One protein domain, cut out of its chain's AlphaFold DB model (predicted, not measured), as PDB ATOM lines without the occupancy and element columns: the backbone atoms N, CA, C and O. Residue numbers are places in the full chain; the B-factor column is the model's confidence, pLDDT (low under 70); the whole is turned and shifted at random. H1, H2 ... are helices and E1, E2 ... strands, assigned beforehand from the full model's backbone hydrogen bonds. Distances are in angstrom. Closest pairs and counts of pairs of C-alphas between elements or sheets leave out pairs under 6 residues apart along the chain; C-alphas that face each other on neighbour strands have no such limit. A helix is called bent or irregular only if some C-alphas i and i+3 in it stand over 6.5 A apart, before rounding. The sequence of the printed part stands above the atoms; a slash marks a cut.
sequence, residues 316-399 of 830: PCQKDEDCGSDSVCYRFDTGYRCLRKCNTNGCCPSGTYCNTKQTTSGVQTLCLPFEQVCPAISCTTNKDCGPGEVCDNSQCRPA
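Overview. This is residues 316 to 399 of the 830 residues of the protein "Peptidase S1 domain-containing protein" of Deltaproteobacteria bacterium (UniProt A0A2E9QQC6). Three two-stranded hairpins make an elongated body: E1 and E2 sit in the middle, the longer, bent hairpin E3 and E4 packs on them to one side, and the small hairpin E5 and E6 lies toward the opposite end, meeting E2 near Gly 335. The one short helix, H1, packs on E1 and E2, and a long stretch without named elements, residues 370 to 388, leads from E4 to the small hairpin. Look for 84 printed residues, with one named helix and six named strands in the order H1 E1 E2 E3 E4 E5 E6, and three antiparallel sheets of two strands each. The class is mostly strand, though under half of the residues are in named elements; the whole is compact, with a radius of gyration of the C-alphas of 13.1 A, and spans 40 by 23 by 19 A.

Arrangement. Begin with E3, residues 352 to 359, and E4, residues 362 to 369, an antiparallel hairpin at 151 degrees. Here N 355 and O 366 are within hydrogen-bond range at 2.9 A. E3 bends by 72 degrees at residue 356, and E4 by 59 degrees at residue 365. Next find E1, residues 327 to 332, and E2, residues 335 to 340, an antiparallel hairpin at 147 degrees; N 330 and O 337 are within hydrogen-bond range at 2.9 A. The closest C-alphas of E2 and E4 are those of Arg 340 and Cys 367, 5.4 A apart; those of E1 and E3 are Tyr 330 and Thr 359, at 6.3 A. E1 and E4 are near each other. For H1, residues 320 to 323, the closest C-alphas to E1 are those of Asp 320 and Val 328, 4.5 A apart. H1 is too short for any O i to N i+4 pair; its one O i to N i+3 pair is within range. Last come E5, residues 389 to 392, and E6, residues 395 to 398, an antiparallel hairpin at 138 degrees, with N 390 and O 397 within hydrogen-bond range at 2.8 A. The closest C-alphas of E2 and E6 are those of Gly 335 and Pro 398, at 6.6 A. E3 is apart from E5 and E6.

Along the chain. Find C-alpha 320 at (-16.181, -15.249, 40.760), where H1 begins. E1 is 14.9 A long and E2 16.0 A. From C-alpha 352 at (-11.770, 3.119, 38.042), E3 covers 17.6 A; E4 covers 20.0 A. E6 ends at C-alpha 398, (-31.615, -7.020, 30.685).

Size, cuts and confidence. The C-alphas farthest apart are those of Asn 345 and Asn 393, 40.7 A. The printed part has no cut. The links E2 to E3 and E4 to E5 are long. Mean pLDDT of the printed part is 80.0; residues under 70 include 344 to 346 and 360 to 363.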
ATOM      1  N   PRO A 316     -19.242 -10.159  31.003       88.81
ATOM      2  CA  PRO A 316     -20.295 -10.822  31.760       88.81
ATOM      3  C   PRO A 316     -19.744 -11.989  32.582       88.81
ATOM      4  O   PRO A 316     -18.706 -12.556  32.246       88.81
ATOM      5  N   CYS A 317     -20.460 -12.352  33.640       87.62
ATOM      6  CA  CYS A 317     -20.137 -13.478  34.513       87.62
ATOM      7  C   CYS A 317     -21.400 -14.004  35.201       87.62
ATOM      8  O   CYS A 317     -22.448 -13.356  35.177       87.62
ATOM      9  N   GLN A 318     -21.278 -15.163  35.836       82.38
ATOM     10  CA  GLN A 318     -22.263 -15.743  36.744       82.38
ATOM     11  C   GLN A 318     -21.685 -15.941  38.159       82.38
ATOM     12  O   GLN A 318     -22.438 -15.955  39.131       82.38
ATOM     13  N   LYS A 319     -20.361 -16.090  38.281       83.75
ATOM     14  CA  LYS A 319     -19.639 -16.406  39.525       83.75
ATOM     15  C   LYS A 319     -18.195 -15.886  39.483       83.75
ATOM     16  O   LYS A 319     -17.692 -15.513  38.424       83.75
ATOM     17  N   ASP A 320     -17.517 -15.854  40.631       85.50
ATOM     18  CA  ASP A 320     -16.181 -15.249  40.760       85.50
ATOM     19  C   ASP A 320     -15.108 -15.946  39.903       85.50
ATOM     20  O   ASP A 320     -14.210 -15.271  39.392       85.50
ATOM     21  N   GLU A 321     -15.204 -17.265  39.683       86.88
ATOM     22  CA  GLU A 321     -14.204 -17.994  38.885       86.88
ATOM     23  C   GLU A 321     -14.177 -17.556  37.414       86.88
ATOM     24  O   GLU A 321     -13.115 -17.595  36.793       86.88
ATOM     25  N   ASP A 322     -15.304 -17.079  36.872       86.81
ATOM     26  CA  ASP A 322     -15.407 -16.593  35.487       86.81
ATOM     27  C   ASP A 322     -14.521 -15.350  35.253       86.81
ATOM     28  O   ASP A 322     -14.125 -15.038  34.129       86.81
ATOM     29  N   CYS A 323     -14.194 -14.637  36.337       86.69
ATOM     30  CA  CYS A 323     -13.488 -13.361  36.328       86.69
ATOM     31  C   CYS A 323     -11.982 -13.466  36.634       86.69
ATOM     32  O   CYS A 323     -11.256 -12.471  36.495       86.69
ATOM     33  N   GLY A 324     -11.508 -14.648  37.044       84.88
ATOM     34  CA  GLY A 324     -10.132 -14.900  37.483       84.88
ATOM     35  C   GLY A 324      -9.812 -14.407  38.906       84.88
ATOM     36  O   GLY A 324     -10.534 -13.601  39.489       84.88
ATOM     37  N   SER A 325      -8.684 -14.880  39.457       80.94
ATOM     38  CA  SER A 325      -8.253 -14.718  40.866       80.94
ATOM     39  C   SER A 325      -8.403 -13.308  41.448       80.94
ATOM     40  O   SER A 325      -8.871 -13.117  42.577       80.94
ATOM     41  N   ASP A 326      -7.998 -12.315  40.662       83.25
ATOM     42  CA  ASP A 326      -7.878 -10.910  41.052       83.25
ATOM     43  C   ASP A 326      -9.216 -10.157  40.991       83.25
ATOM     44  O   ASP A 326      -9.263  -8.961  41.273       83.25
ATOM     45  N   SER A 327     -10.302 -10.834  40.621       88.00
ATOM     46  CA  SER A 327     -11.611 -10.241  40.357       88.00
ATOM     47  C   SER A 327     -12.720 -10.913  41.168       88.00
ATOM     48  O   SER A 327     -12.480 -11.874  41.899       88.00
ATOM     49  N   VAL A 328     -13.930 -10.376  41.052       88.94
ATOM     50  CA  VAL A 328     -15.198 -10.962  41.504       88.94
ATOM     51  C   VAL A 328     -16.273 -10.693  40.454       88.94
ATOM     52  O   VAL A 328     -16.147  -9.751  39.662       88.94
ATOM     53  N   CYS A 329     -17.352 -11.462  40.481       88.31
ATOM     54  CA  CYS A 329     -18.559 -11.168  39.730       88.31
ATOM     55  C   CYS A 329     -19.447 -10.208  40.539       88.31
ATOM     56  O   CYS A 329     -19.838 -10.495  41.669       88.31
ATOM     57  N   TYR A 330     -19.741  -9.030  39.987       88.12
ATOM     58  CA  TYR A 330     -20.500  -7.974  40.664       88.12
ATOM     59  C   TYR A 330     -21.745  -7.591  39.861       88.12
ATOM     60  O   TYR A 330     -21.677  -7.392  38.647       88.12
ATOM     61  N   ARG A 331     -22.891  -7.464  40.539       82.75
ATOM     62  CA  ARG A 331     -24.165  -7.093  39.915       82.75
ATOM     63  C   ARG A 331     -24.275  -5.575  39.764       82.75
ATOM     64  O   ARG A 331     -24.357  -4.855  40.757       82.75
ATOM     65  N   PHE A 332     -24.335  -5.104  38.524       80.88
ATOM     66  CA  PHE A 332     -24.889  -3.793  38.184       80.88
ATOM     67  C   PHE A 332     -26.372  -3.939  37.819       80.88
ATOM     68  O   PHE A 332     -26.841  -5.041  37.536       80.88
ATOM     69  N   ASP A 333     -27.101  -2.830  37.740       73.38
ATOM     70  CA  ASP A 333     -28.500  -2.829  37.277       73.38
ATOM     71  C   ASP A 333     -28.621  -3.224  35.793       73.38
ATOM     72  O   ASP A 333     -29.652  -3.712  35.340       73.38
ATOM     73  N   THR A 334     -27.522  -3.087  35.043       73.94
ATOM     74  CA  THR A 334     -27.357  -3.577  33.667       73.94
ATOM     75  C   THR A 334     -26.900  -5.039  33.574       73.94
ATOM     76  O   THR A 334     -26.677  -5.514  32.462       73.94
ATOM     77  N   GLY A 335     -26.757  -5.744  34.704       80.62
ATOM     78  CA  GLY A 335     -26.388  -7.161  34.788       80.62
ATOM     79  C   GLY A 335     -25.053  -7.447  35.482       80.62
ATOM     80  O   GLY A 335     -24.347  -6.556  35.960       80.62
ATOM     81  N   TYR A 336     -24.705  -8.731  35.555       86.38
ATOM     82  CA  TYR A 336     -23.498  -9.221  36.227       86.38
ATOM     83  C   TYR A 336     -22.230  -8.975  35.405       86.38
ATOM     84  O   TYR A 336     -22.155  -9.332  34.229       86.38
ATOM     85  N   ARG A 337     -21.216  -8.354  36.017       90.44
ATOM     86  CA  ARG A 337     -19.958  -7.974  35.364       90.44
ATOM     87  C   ARG A 337     -18.756  -8.275  36.250       90.44
ATOM     88  O   ARG A 337     -18.781  -8.021  37.452       90.44
ATOM     89  N   CYS A 338     -17.669  -8.726  35.641       91.06
ATOM     90  CA  CYS A 338     -16.408  -8.918  36.342       91.06
ATOM     91  C   CYS A 338     -15.782  -7.579  36.753       91.06
ATOM     92  O   CYS A 338     -15.473  -6.738  35.902       91.06
ATOM     93  N   LEU A 339     -15.528  -7.406  38.050       90.00
ATOM     94  CA  LEU A 339     -14.787  -6.276  38.608       90.00
ATOM     95  C   LEU A 339     -13.524  -6.750  39.313       90.00
ATOM     96  O   LEU A 339     -13.540  -7.730  40.054       90.00
ATOM     97  N   ARG A 340     -12.429  -6.010  39.129       87.75
ATOM     98  CA  ARG A 340     -11.178  -6.296  39.832       87.75
ATOM     99  C   ARG A 340     -11.297  -5.925  41.313       87.75
ATOM    100  O   ARG A 340     -11.844  -4.873  41.641       87.75
ATOM    101  N   LYS A 341     -10.714  -6.735  42.193       87.06
ATOM    102  CA  LYS A 341     -10.390  -6.357  43.575       87.06
ATOM    103  C   LYS A 341      -9.357  -5.219  43.559       87.06
ATOM    104  O   LYS A 341      -8.499  -5.164  42.672       87.06
ATOM    105  N   CYS A 342      -9.417  -4.303  44.525       79.56
ATOM    106  CA  CYS A 342      -8.328  -3.346  44.734       79.56
ATOM    107  C   CYS A 342      -7.052  -4.087  45.158       79.56
ATOM    108  O   CYS A 342      -7.120  -5.167  45.746       79.56
ATOM    109  N   ASN A 343      -5.881  -3.492  44.920       74.50
ATOM    110  CA  ASN A 343      -4.661  -4.003  45.549       74.50
ATOM    111  C   ASN A 343      -4.624  -3.671  47.058       74.50
ATOM    112  O   ASN A 343      -5.449  -2.905  47.565       74.50
ATOM    113  N   THR A 344      -3.619  -4.191  47.766       67.44
ATOM    114  CA  THR A 344      -3.388  -3.984  49.213       67.44
ATOM    115  C   THR A 344      -3.310  -2.520  49.655       67.44
ATOM    116  O   THR A 344      -3.487  -2.231  50.833       67.44
ATOM    117  N   ASN A 345      -3.055  -1.591  48.730       61.03
ATOM    118  CA  ASN A 345      -2.923  -0.161  49.004       61.03
ATOM    119  C   ASN A 345      -4.232   0.616  48.746       61.03
ATOM    120  O   ASN A 345      -4.230   1.845  48.794       61.03
ATOM    121  N   GLY A 346      -5.339  -0.069  48.426       65.50
ATOM    122  CA  GLY A 346      -6.609   0.570  48.062       65.50
ATOM    123  C   GLY A 346      -6.590   1.210  46.668       65.50
ATOM    124  O   GLY A 346      -7.287   2.195  46.422       65.50
ATOM    125  N   CYS A 347      -5.766   0.689  45.756       70.31
ATOM    126  CA  CYS A 347      -5.540   1.276  44.437       70.31
ATOM    127  C   CYS A 347      -6.206   0.481  43.315       70.31
ATOM    128  O   CYS A 347      -6.379  -0.736  43.416       70.31
ATOM    129  N   CYS A 348      -6.487   1.179  42.211       74.81
ATOM    130  CA  CYS A 348      -7.185   0.647  41.044       74.81
ATOM    131  C   CYS A 348      -6.612   1.150  39.704       74.81
ATOM    132  O   CYS A 348      -5.934   2.184  39.676       74.81
ATOM    133  N   PRO A 349      -6.891   0.454  38.582       73.69
ATOM    134  CA  PRO A 349      -6.558   0.918  37.236       73.69
ATOM    135  C   PRO A 349      -7.175   2.280  36.880       73.69
ATOM    136  O   PRO A 349      -8.224   2.676  37.390       73.69
ATOM    137  N   SER A 350      -6.548   2.997  35.945       66.56
ATOM    138  CA  SER A 350      -7.070   4.275  35.436       66.56
ATOM    139  C   SER A 350      -8.471   4.109  34.827       66.56
ATOM    140  O   SER A 350      -8.719   3.137  34.123       66.56
ATOM    141  N   GLY A 351      -9.379   5.050  35.108       66.31
ATOM    142  CA  GLY A 351     -10.807   4.940  34.765       66.31
ATOM    143  C   GLY A 351     -11.673   4.263  35.839       66.31
ATOM    144  O   GLY A 351     -12.898   4.302  35.739       66.31
ATOM    145  N   THR A 352     -11.063   3.714  36.896       75.69
ATOM    146  CA  THR A 352     -11.770   3.119  38.042       75.69
ATOM    147  C   THR A 352     -11.305   3.709  39.377       75.69
ATOM    148  O   THR A 352     -10.219   4.288  39.465       75.69
ATOM    149  N   TYR A 353     -12.121   3.563  40.423       65.62
ATOM    150  CA  TYR A 353     -11.811   3.953  41.800       65.62
ATOM    151  C   TYR A 353     -12.080   2.803  42.771       65.62
ATOM    152  O   TYR A 353     -12.939   1.956  42.529       65.62
ATOM    153  N   CYS A 354     -11.336   2.779  43.875       72.31
ATOM    154  CA  CYS A 354     -11.468   1.741  44.888       72.31
ATOM    155  C   CYS A 354     -12.638   2.041  45.836       72.31
ATOM    156  O   CYS A 354     -12.729   3.145  46.380       72.31
ATOM    157  N   ASN A 355     -13.528   1.070  46.045       65.19
ATOM    158  CA  ASN A 355     -14.667   1.203  46.949       65.19
ATOM    159  C   ASN A 355     -15.076  -0.147  47.548       65.19
ATOM    160  O   ASN A 355     -15.018  -1.175  46.877       65.19
ATOM    161  N   THR A 356     -15.541  -0.144  48.794       73.75
ATOM    162  CA  THR A 356     -16.049  -1.352  49.454       73.75
ATOM    163  C   THR A 356     -17.504  -1.592  49.053       73.75
ATOM    164  O   THR A 356     -18.318  -0.666  49.050       73.75
ATOM    165  N   LYS A 357     -17.830  -2.830  48.680       73.69
ATOM    166  CA  LYS A 357     -19.154  -3.276  48.235       73.69
ATOM    167  C   LYS A 357     -19.447  -4.666  48.801       73.69
ATOM    168  O   LYS A 357     -18.544  -5.488  48.934       73.69
ATOM    169  N   GLN A 358     -20.716  -4.938  49.088       70.69
ATOM    170  CA  GLN A 358     -21.177  -6.306  49.305       70.69
ATOM    171  C   GLN A 358     -21.197  -7.038  47.957       70.69
ATOM    172  O   GLN A 358     -21.661  -6.483  46.959       70.69
ATOM    173  N   THR A 359     -20.709  -8.273  47.930       70.25
ATOM    174  CA  THR A 359     -20.830  -9.205  46.803       70.25
ATOM    175  C   THR A 359     -21.430 -10.522  47.296       70.25
ATOM    176  O   THR A 359     -21.694 -10.692  48.488       70.25
ATOM    177  N   THR A 360     -21.638 -11.476  46.388       59.84
ATOM    178  CA  THR A 360     -21.946 -12.875  46.733       59.84
ATOM    179  C   THR A 360     -20.888 -13.498  47.650       59.84
ATOM    180  O   THR A 360     -21.212 -14.328  48.488       59.84
ATOM    181  N   SER A 361     -19.642 -13.039  47.538       61.84
ATOM    182  CA  SER A 361     -18.462 -13.499  48.279       61.84
ATOM    183  C   SER A 361     -18.137 -12.577  49.472       61.84
ATOM    184  O   SER A 361     -16.969 -12.361  49.812       61.84
ATOM    185  N   GLY A 362     -19.170 -11.988  50.086       64.62
ATOM    186  CA  GLY A 362     -19.077 -11.124  51.267       64.62
ATOM    187  C   GLY A 362     -18.662  -9.675  50.978       64.62
ATOM    188  O   GLY A 362     -18.840  -9.153  49.878       64.62
ATOM    189  N   VAL A 363     -18.120  -8.996  51.993       66.31
ATOM    190  CA  VAL A 363     -17.639  -7.609  51.874       66.31
ATOM    191  C   VAL A 363     -16.305  -7.598  51.123       66.31
ATOM    192  O   VAL A 363     -15.281  -8.017  51.658       66.31
ATOM    193  N   GLN A 364     -16.297  -7.083  49.894       76.69
ATOM    194  CA  GLN A 364     -15.104  -6.993  49.045       76.69
ATOM    195  C   GLN A 364     -14.788  -5.532  48.713       76.69
ATOM    196  O   GLN A 364     -15.672  -4.676  48.673       76.69
ATOM    197  N   THR A 365     -13.518  -5.219  48.453       76.69
ATOM    198  CA  THR A 365     -13.111  -3.860  48.060       76.69
ATOM    199  C   THR A 365     -12.637  -3.870  46.610       76.69
ATOM    200  O   THR A 365     -11.668  -4.548  46.271       76.69
ATOM    201  N   LEU A 366     -13.378  -3.175  45.744       85.12
ATOM    202  CA  LEU A 366     -13.393  -3.360  44.292       85.12
ATOM    203  C   LEU A 366     -13.091  -2.072  43.523       85.12
ATOM    204  O   LEU A 366     -13.360  -0.965  43.988       85.12
ATOM    205  N   CYS A 367     -12.604  -2.245  42.299       84.75
ATOM    206  CA  CYS A 367     -12.342  -1.189  41.334       84.75
ATOM    207  C   CYS A 367     -13.580  -0.908  40.474       84.75
ATOM    208  O   CYS A 367     -13.768  -1.510  39.418       84.75
ATOM    209  N   LEU A 368     -14.420   0.022  40.932       80.38
ATOM    210  CA  LEU A 368     -15.623   0.470  40.224       80.38
ATOM    211  C   LEU A 368     -15.276   1.484  39.121       80.38
ATOM    212  O   LEU A 368     -14.466   2.380  39.370       80.38
ATOM    213  N   PRO A 369     -15.913   1.433  37.938       80.56
ATOM    214  CA  PRO A 369     -15.908   2.546  36.987       80.56
ATOM    215  C   PRO A 369     -16.436   3.839  37.625       80.56
ATOM    216  O   PRO A 369     -17.369   3.794  38.428       80.56
ATOM    217  N   PHE A 370     -15.889   5.003  37.252       60.88
ATOM    218  CA  PHE A 370     -16.352   6.300  37.787       60.88
ATOM    219  C   PHE A 370     -17.832   6.600  37.496       60.88
ATOM    220  O   PHE A 370     -18.476   7.289  38.280       60.88
ATOM    221  N   GLU A 371     -18.373   6.057  36.405       65.88
ATOM    222  CA  GLU A 371     -19.784   6.186  36.012       65.88
ATOM    223  C   GLU A 371     -20.706   5.215  36.777       65.88
ATOM    224  O   GLU A 371     -21.911   5.211  36.565       65.88
ATOM    225  N   GLN A 372     -20.144   4.386  37.669       72.00
ATOM    226  CA  GLN A 372     -20.823   3.329  38.435       72.00
ATOM    227  C   GLN A 372     -21.589   2.294  37.590       72.00
ATOM    228  O   GLN A 372     -22.355   1.505  38.134       72.00
ATOM    229  N   VAL A 373     -21.303   2.228  36.288       79.38
ATOM    230  CA  VAL A 373     -21.734   1.179  35.355       79.38
ATOM    231  C   VAL A 373     -20.555   0.724  34.498       79.38
ATOM    232  O   VAL A 373     -19.601   1.471  34.276       79.38
ATOM    233  N   CYS A 374     -20.615  -0.508  33.999       83.88
ATOM    234  CA  CYS A 374     -19.712  -0.969  32.945       83.88
ATOM    235  C   CYS A 374     -20.157  -0.456  31.561       83.88
ATOM    236  O   CYS A 374     -21.360  -0.299  31.343       83.88
ATOM    237  N   PRO A 375     -19.226  -0.256  30.604       82.44
ATOM    238  CA  PRO A 375     -19.571   0.060  29.219       82.44
ATOM    239  C   PRO A 375     -20.520  -0.974  28.600       82.44
ATOM    240  O   PRO A 375     -20.461  -2.160  28.934       82.44
ATOM    241  N   ALA A 376     -21.369  -0.529  27.669       80.44
ATOM    242  CA  ALA A 376     -22.286  -1.407  26.949       80.44
ATOM    243  C   ALA A 376     -21.524  -2.512  26.197       80.44
ATOM    244  O   ALA A 376     -20.538  -2.246  25.505       80.44
ATOM    245  N   ILE A 377     -21.991  -3.754  26.331       85.75
ATOM    246  CA  ILE A 377     -21.376  -4.918  25.693       85.75
ATOM    247  C   ILE A 377     -21.995  -5.099  24.309       85.75
ATOM    248  O   ILE A 377     -23.203  -5.302  24.193       85.75
ATOM    249  N   SER A 378     -21.166  -5.024  23.268       87.62
ATOM    250  CA  SER A 378     -21.576  -5.339  21.899       87.62
ATOM    251  C   SER A 378     -21.787  -6.841  21.722       87.62
ATOM    252  O   SER A 378     -20.962  -7.634  22.177       87.62
ATOM    253  N   CYS A 379     -22.843  -7.220  21.008       90.00
ATOM    254  CA  CYS A 379     -23.242  -8.609  20.796       90.00
ATOM    255  C   CYS A 379     -23.755  -8.864  19.374       90.00
ATOM    256  O   CYS A 379     -24.056  -7.941  18.616       90.00
ATOM    257  N   THR A 380     -23.877 -10.146  19.041       90.56
ATOM    258  CA  THR A 380     -24.510 -10.682  17.828       90.56
ATOM    259  C   THR A 380     -25.632 -11.670  18.156       90.56
ATOM    260  O   THR A 380     -26.587 -11.797  17.394       90.56
ATOM    261  N   THR A 381     -25.545 -12.350  19.304       89.44
ATOM    262  CA  THR A 381     -26.541 -13.291  19.824       89.44
ATOM    263  C   THR A 381     -26.674 -13.149  21.342       89.44
ATOM    264  O   THR A 381     -25.774 -12.645  22.010       89.44
ATOM    265  N   ASN A 382     -27.756 -13.675  21.924       86.06
ATOM    266  CA  ASN A 382     -27.941 -13.697  23.384       86.06
ATOM    267  C   ASN A 382     -26.836 -14.475  24.133       86.06
ATOM    268  O   ASN A 382     -26.688 -14.297  25.336       86.06
ATOM    269  N   LYS A 383     -26.052 -15.328  23.449       85.44
ATOM    270  CA  LYS A 383     -24.920 -16.058  24.053       85.44
ATOM    271  C   LYS A 383     -23.691 -15.179  24.301       85.44
ATOM    272  O   LYS A 383     -22.798 -15.596  25.030       85.44
ATOM    273  N   ASP A 384     -23.650 -13.986  23.710       85.06
ATOM    274  CA  ASP A 384     -22.551 -13.028  23.877       85.06
ATOM    275  C   ASP A 384     -22.759 -12.127  25.116       85.06
ATOM    276  O   ASP A 384     -21.908 -11.297  25.444       85.06
ATOM    277  N   CYS A 385     -23.907 -12.282  25.788       85.12
ATOM    278  CA  CYS A 385     -24.393 -11.451  26.884       85.12
ATOM    279  C   CYS A 385     -24.404 -12.195  28.227       85.12
ATOM    280  O   CYS A 385     -24.161 -13.401  28.298       85.12
ATOM    281  N   GLY A 386     -24.653 -11.466  29.316       83.88
ATOM    282  CA  GLY A 386     -24.709 -12.038  30.660       83.88
ATOM    283  C   GLY A 386     -25.917 -12.947  30.910       83.88
ATOM    284  O   GLY A 386     -26.880 -12.947  30.137       83.88
ATOM    285  N   PRO A 387     -25.909 -13.711  32.019       83.44
ATOM    286  CA  PRO A 387     -27.085 -14.448  32.467       83.44
ATOM    287  C   PRO A 387     -28.297 -13.513  32.549       83.44
ATOM    288  O   PRO A 387     -28.222 -12.460  33.174       83.44
ATOM    289  N   GLY A 388     -29.405 -13.889  31.907       80.50
ATOM    290  CA  GLY A 388     -30.627 -13.078  31.895       80.50
ATOM    291  C   GLY A 388     -30.613 -11.854  30.979       80.50
ATOM    292  O   GLY A 388     -31.535 -11.050  31.054       80.50
ATOM    293  N   GLU A 389     -29.615 -11.695  30.112       86.31
ATOM    294  CA  GLU A 389     -29.578 -10.627  29.111       86.31
ATOM    295  C   GLU A 389     -30.001 -11.128  27.721       86.31
ATOM    296  O   GLU A 389     -29.905 -12.312  27.390       86.31
ATOM    297  N   VAL A 390     -30.453 -10.198  26.882       86.50
ATOM    298  CA  VAL A 390     -30.713 -10.403  25.454       86.50
ATOM    299  C   VAL A 390     -29.851  -9.461  24.623       86.50
ATOM    300  O   VAL A 390     -29.494  -8.370  25.070       86.50
ATOM    301  N   CYS A 391     -29.534  -9.878  23.400       88.56
ATOM    302  CA  CYS A 391     -28.885  -9.023  22.422       88.56
ATOM    303  C   CYS A 391     -29.944  -8.218  21.659       88.56
ATOM    304  O   CYS A 391     -30.626  -8.748  20.784       88.56
ATOM    305  N   ASP A 392     -30.082  -6.940  22.001       86.12
ATOM    306  CA  ASP A 392     -31.019  -6.001  21.383       86.12
ATOM    307  C   ASP A 392     -30.241  -4.872  20.695       86.12
ATOM    308  O   ASP A 392     -29.399  -4.221  21.313       86.12
ATOM    309  N   ASN A 393     -30.504  -4.636  19.404       86.25
ATOM    310  CA  ASN A 393     -29.797  -3.633  18.595       86.25
ATOM    311  C   ASN A 393     -28.253  -3.730  18.716       86.25
ATOM    312  O   ASN A 393     -27.549  -2.727  18.851       86.25
ATOM    313  N   SER A 394     -27.735  -4.964  18.700       89.75
ATOM    314  CA  SER A 394     -26.317  -5.318  18.902       89.75
ATOM    315  C   SER A 394     -25.710  -4.882  20.247       89.75
ATOM    316  O   SER A 394     -24.486  -4.803  20.370       89.75
ATOM    317  N   GLN A 395     -26.539  -4.631  21.265       89.00
ATOM    318  CA  GLN A 395     -26.134  -4.365  22.648       89.00
ATOM    319  C   GLN A 395     -26.776  -5.364  23.614       89.00
ATOM    320  O   GLN A 395     -27.967  -5.659  23.521       89.00
ATOM    321  N   CYS A 396     -26.012  -5.846  24.589       85.50
ATOM    322  CA  CYS A 396     -26.562  -6.647  25.677       85.50
ATOM    323  C   CYS A 396     -27.403  -5.781  26.620       85.50
ATOM    324  O   CYS A 396     -26.933  -4.751  27.116       85.50
ATOM    325  N   ARG A 397     -28.645  -6.203  26.868       81.56
ATOM    326  CA  ARG A 397     -29.613  -5.524  27.742       81.56
ATOM    327  C   ARG A 397     -30.327  -6.542  28.637       81.56
ATOM    328  O   ARG A 397     -30.497  -7.681  28.202       81.56
ATOM    329  N   PRO A 398     -30.772  -6.165  29.850       81.38
ATOM    330  CA  PRO A 398     -31.615  -7.020  30.685       81.38
ATOM    331  C   PRO A 398     -32.817  -7.575  29.911       81.38
ATOM    332  O   PRO A 398     -33.508  -6.828  29.215       81.38
ATOM    333  N   ALA A 399     -33.081  -8.877  30.026       78.88
ATOM    334  CA  ALA A 399     -34.289  -9.471  29.471       78.88
ATOM    335  C   ALA A 399     -35.522  -8.982  30.242       78.88
ATOM    336  O   ALA A 399     -35.505  -8.884  31.470       78.88
TER     337      ALA A 399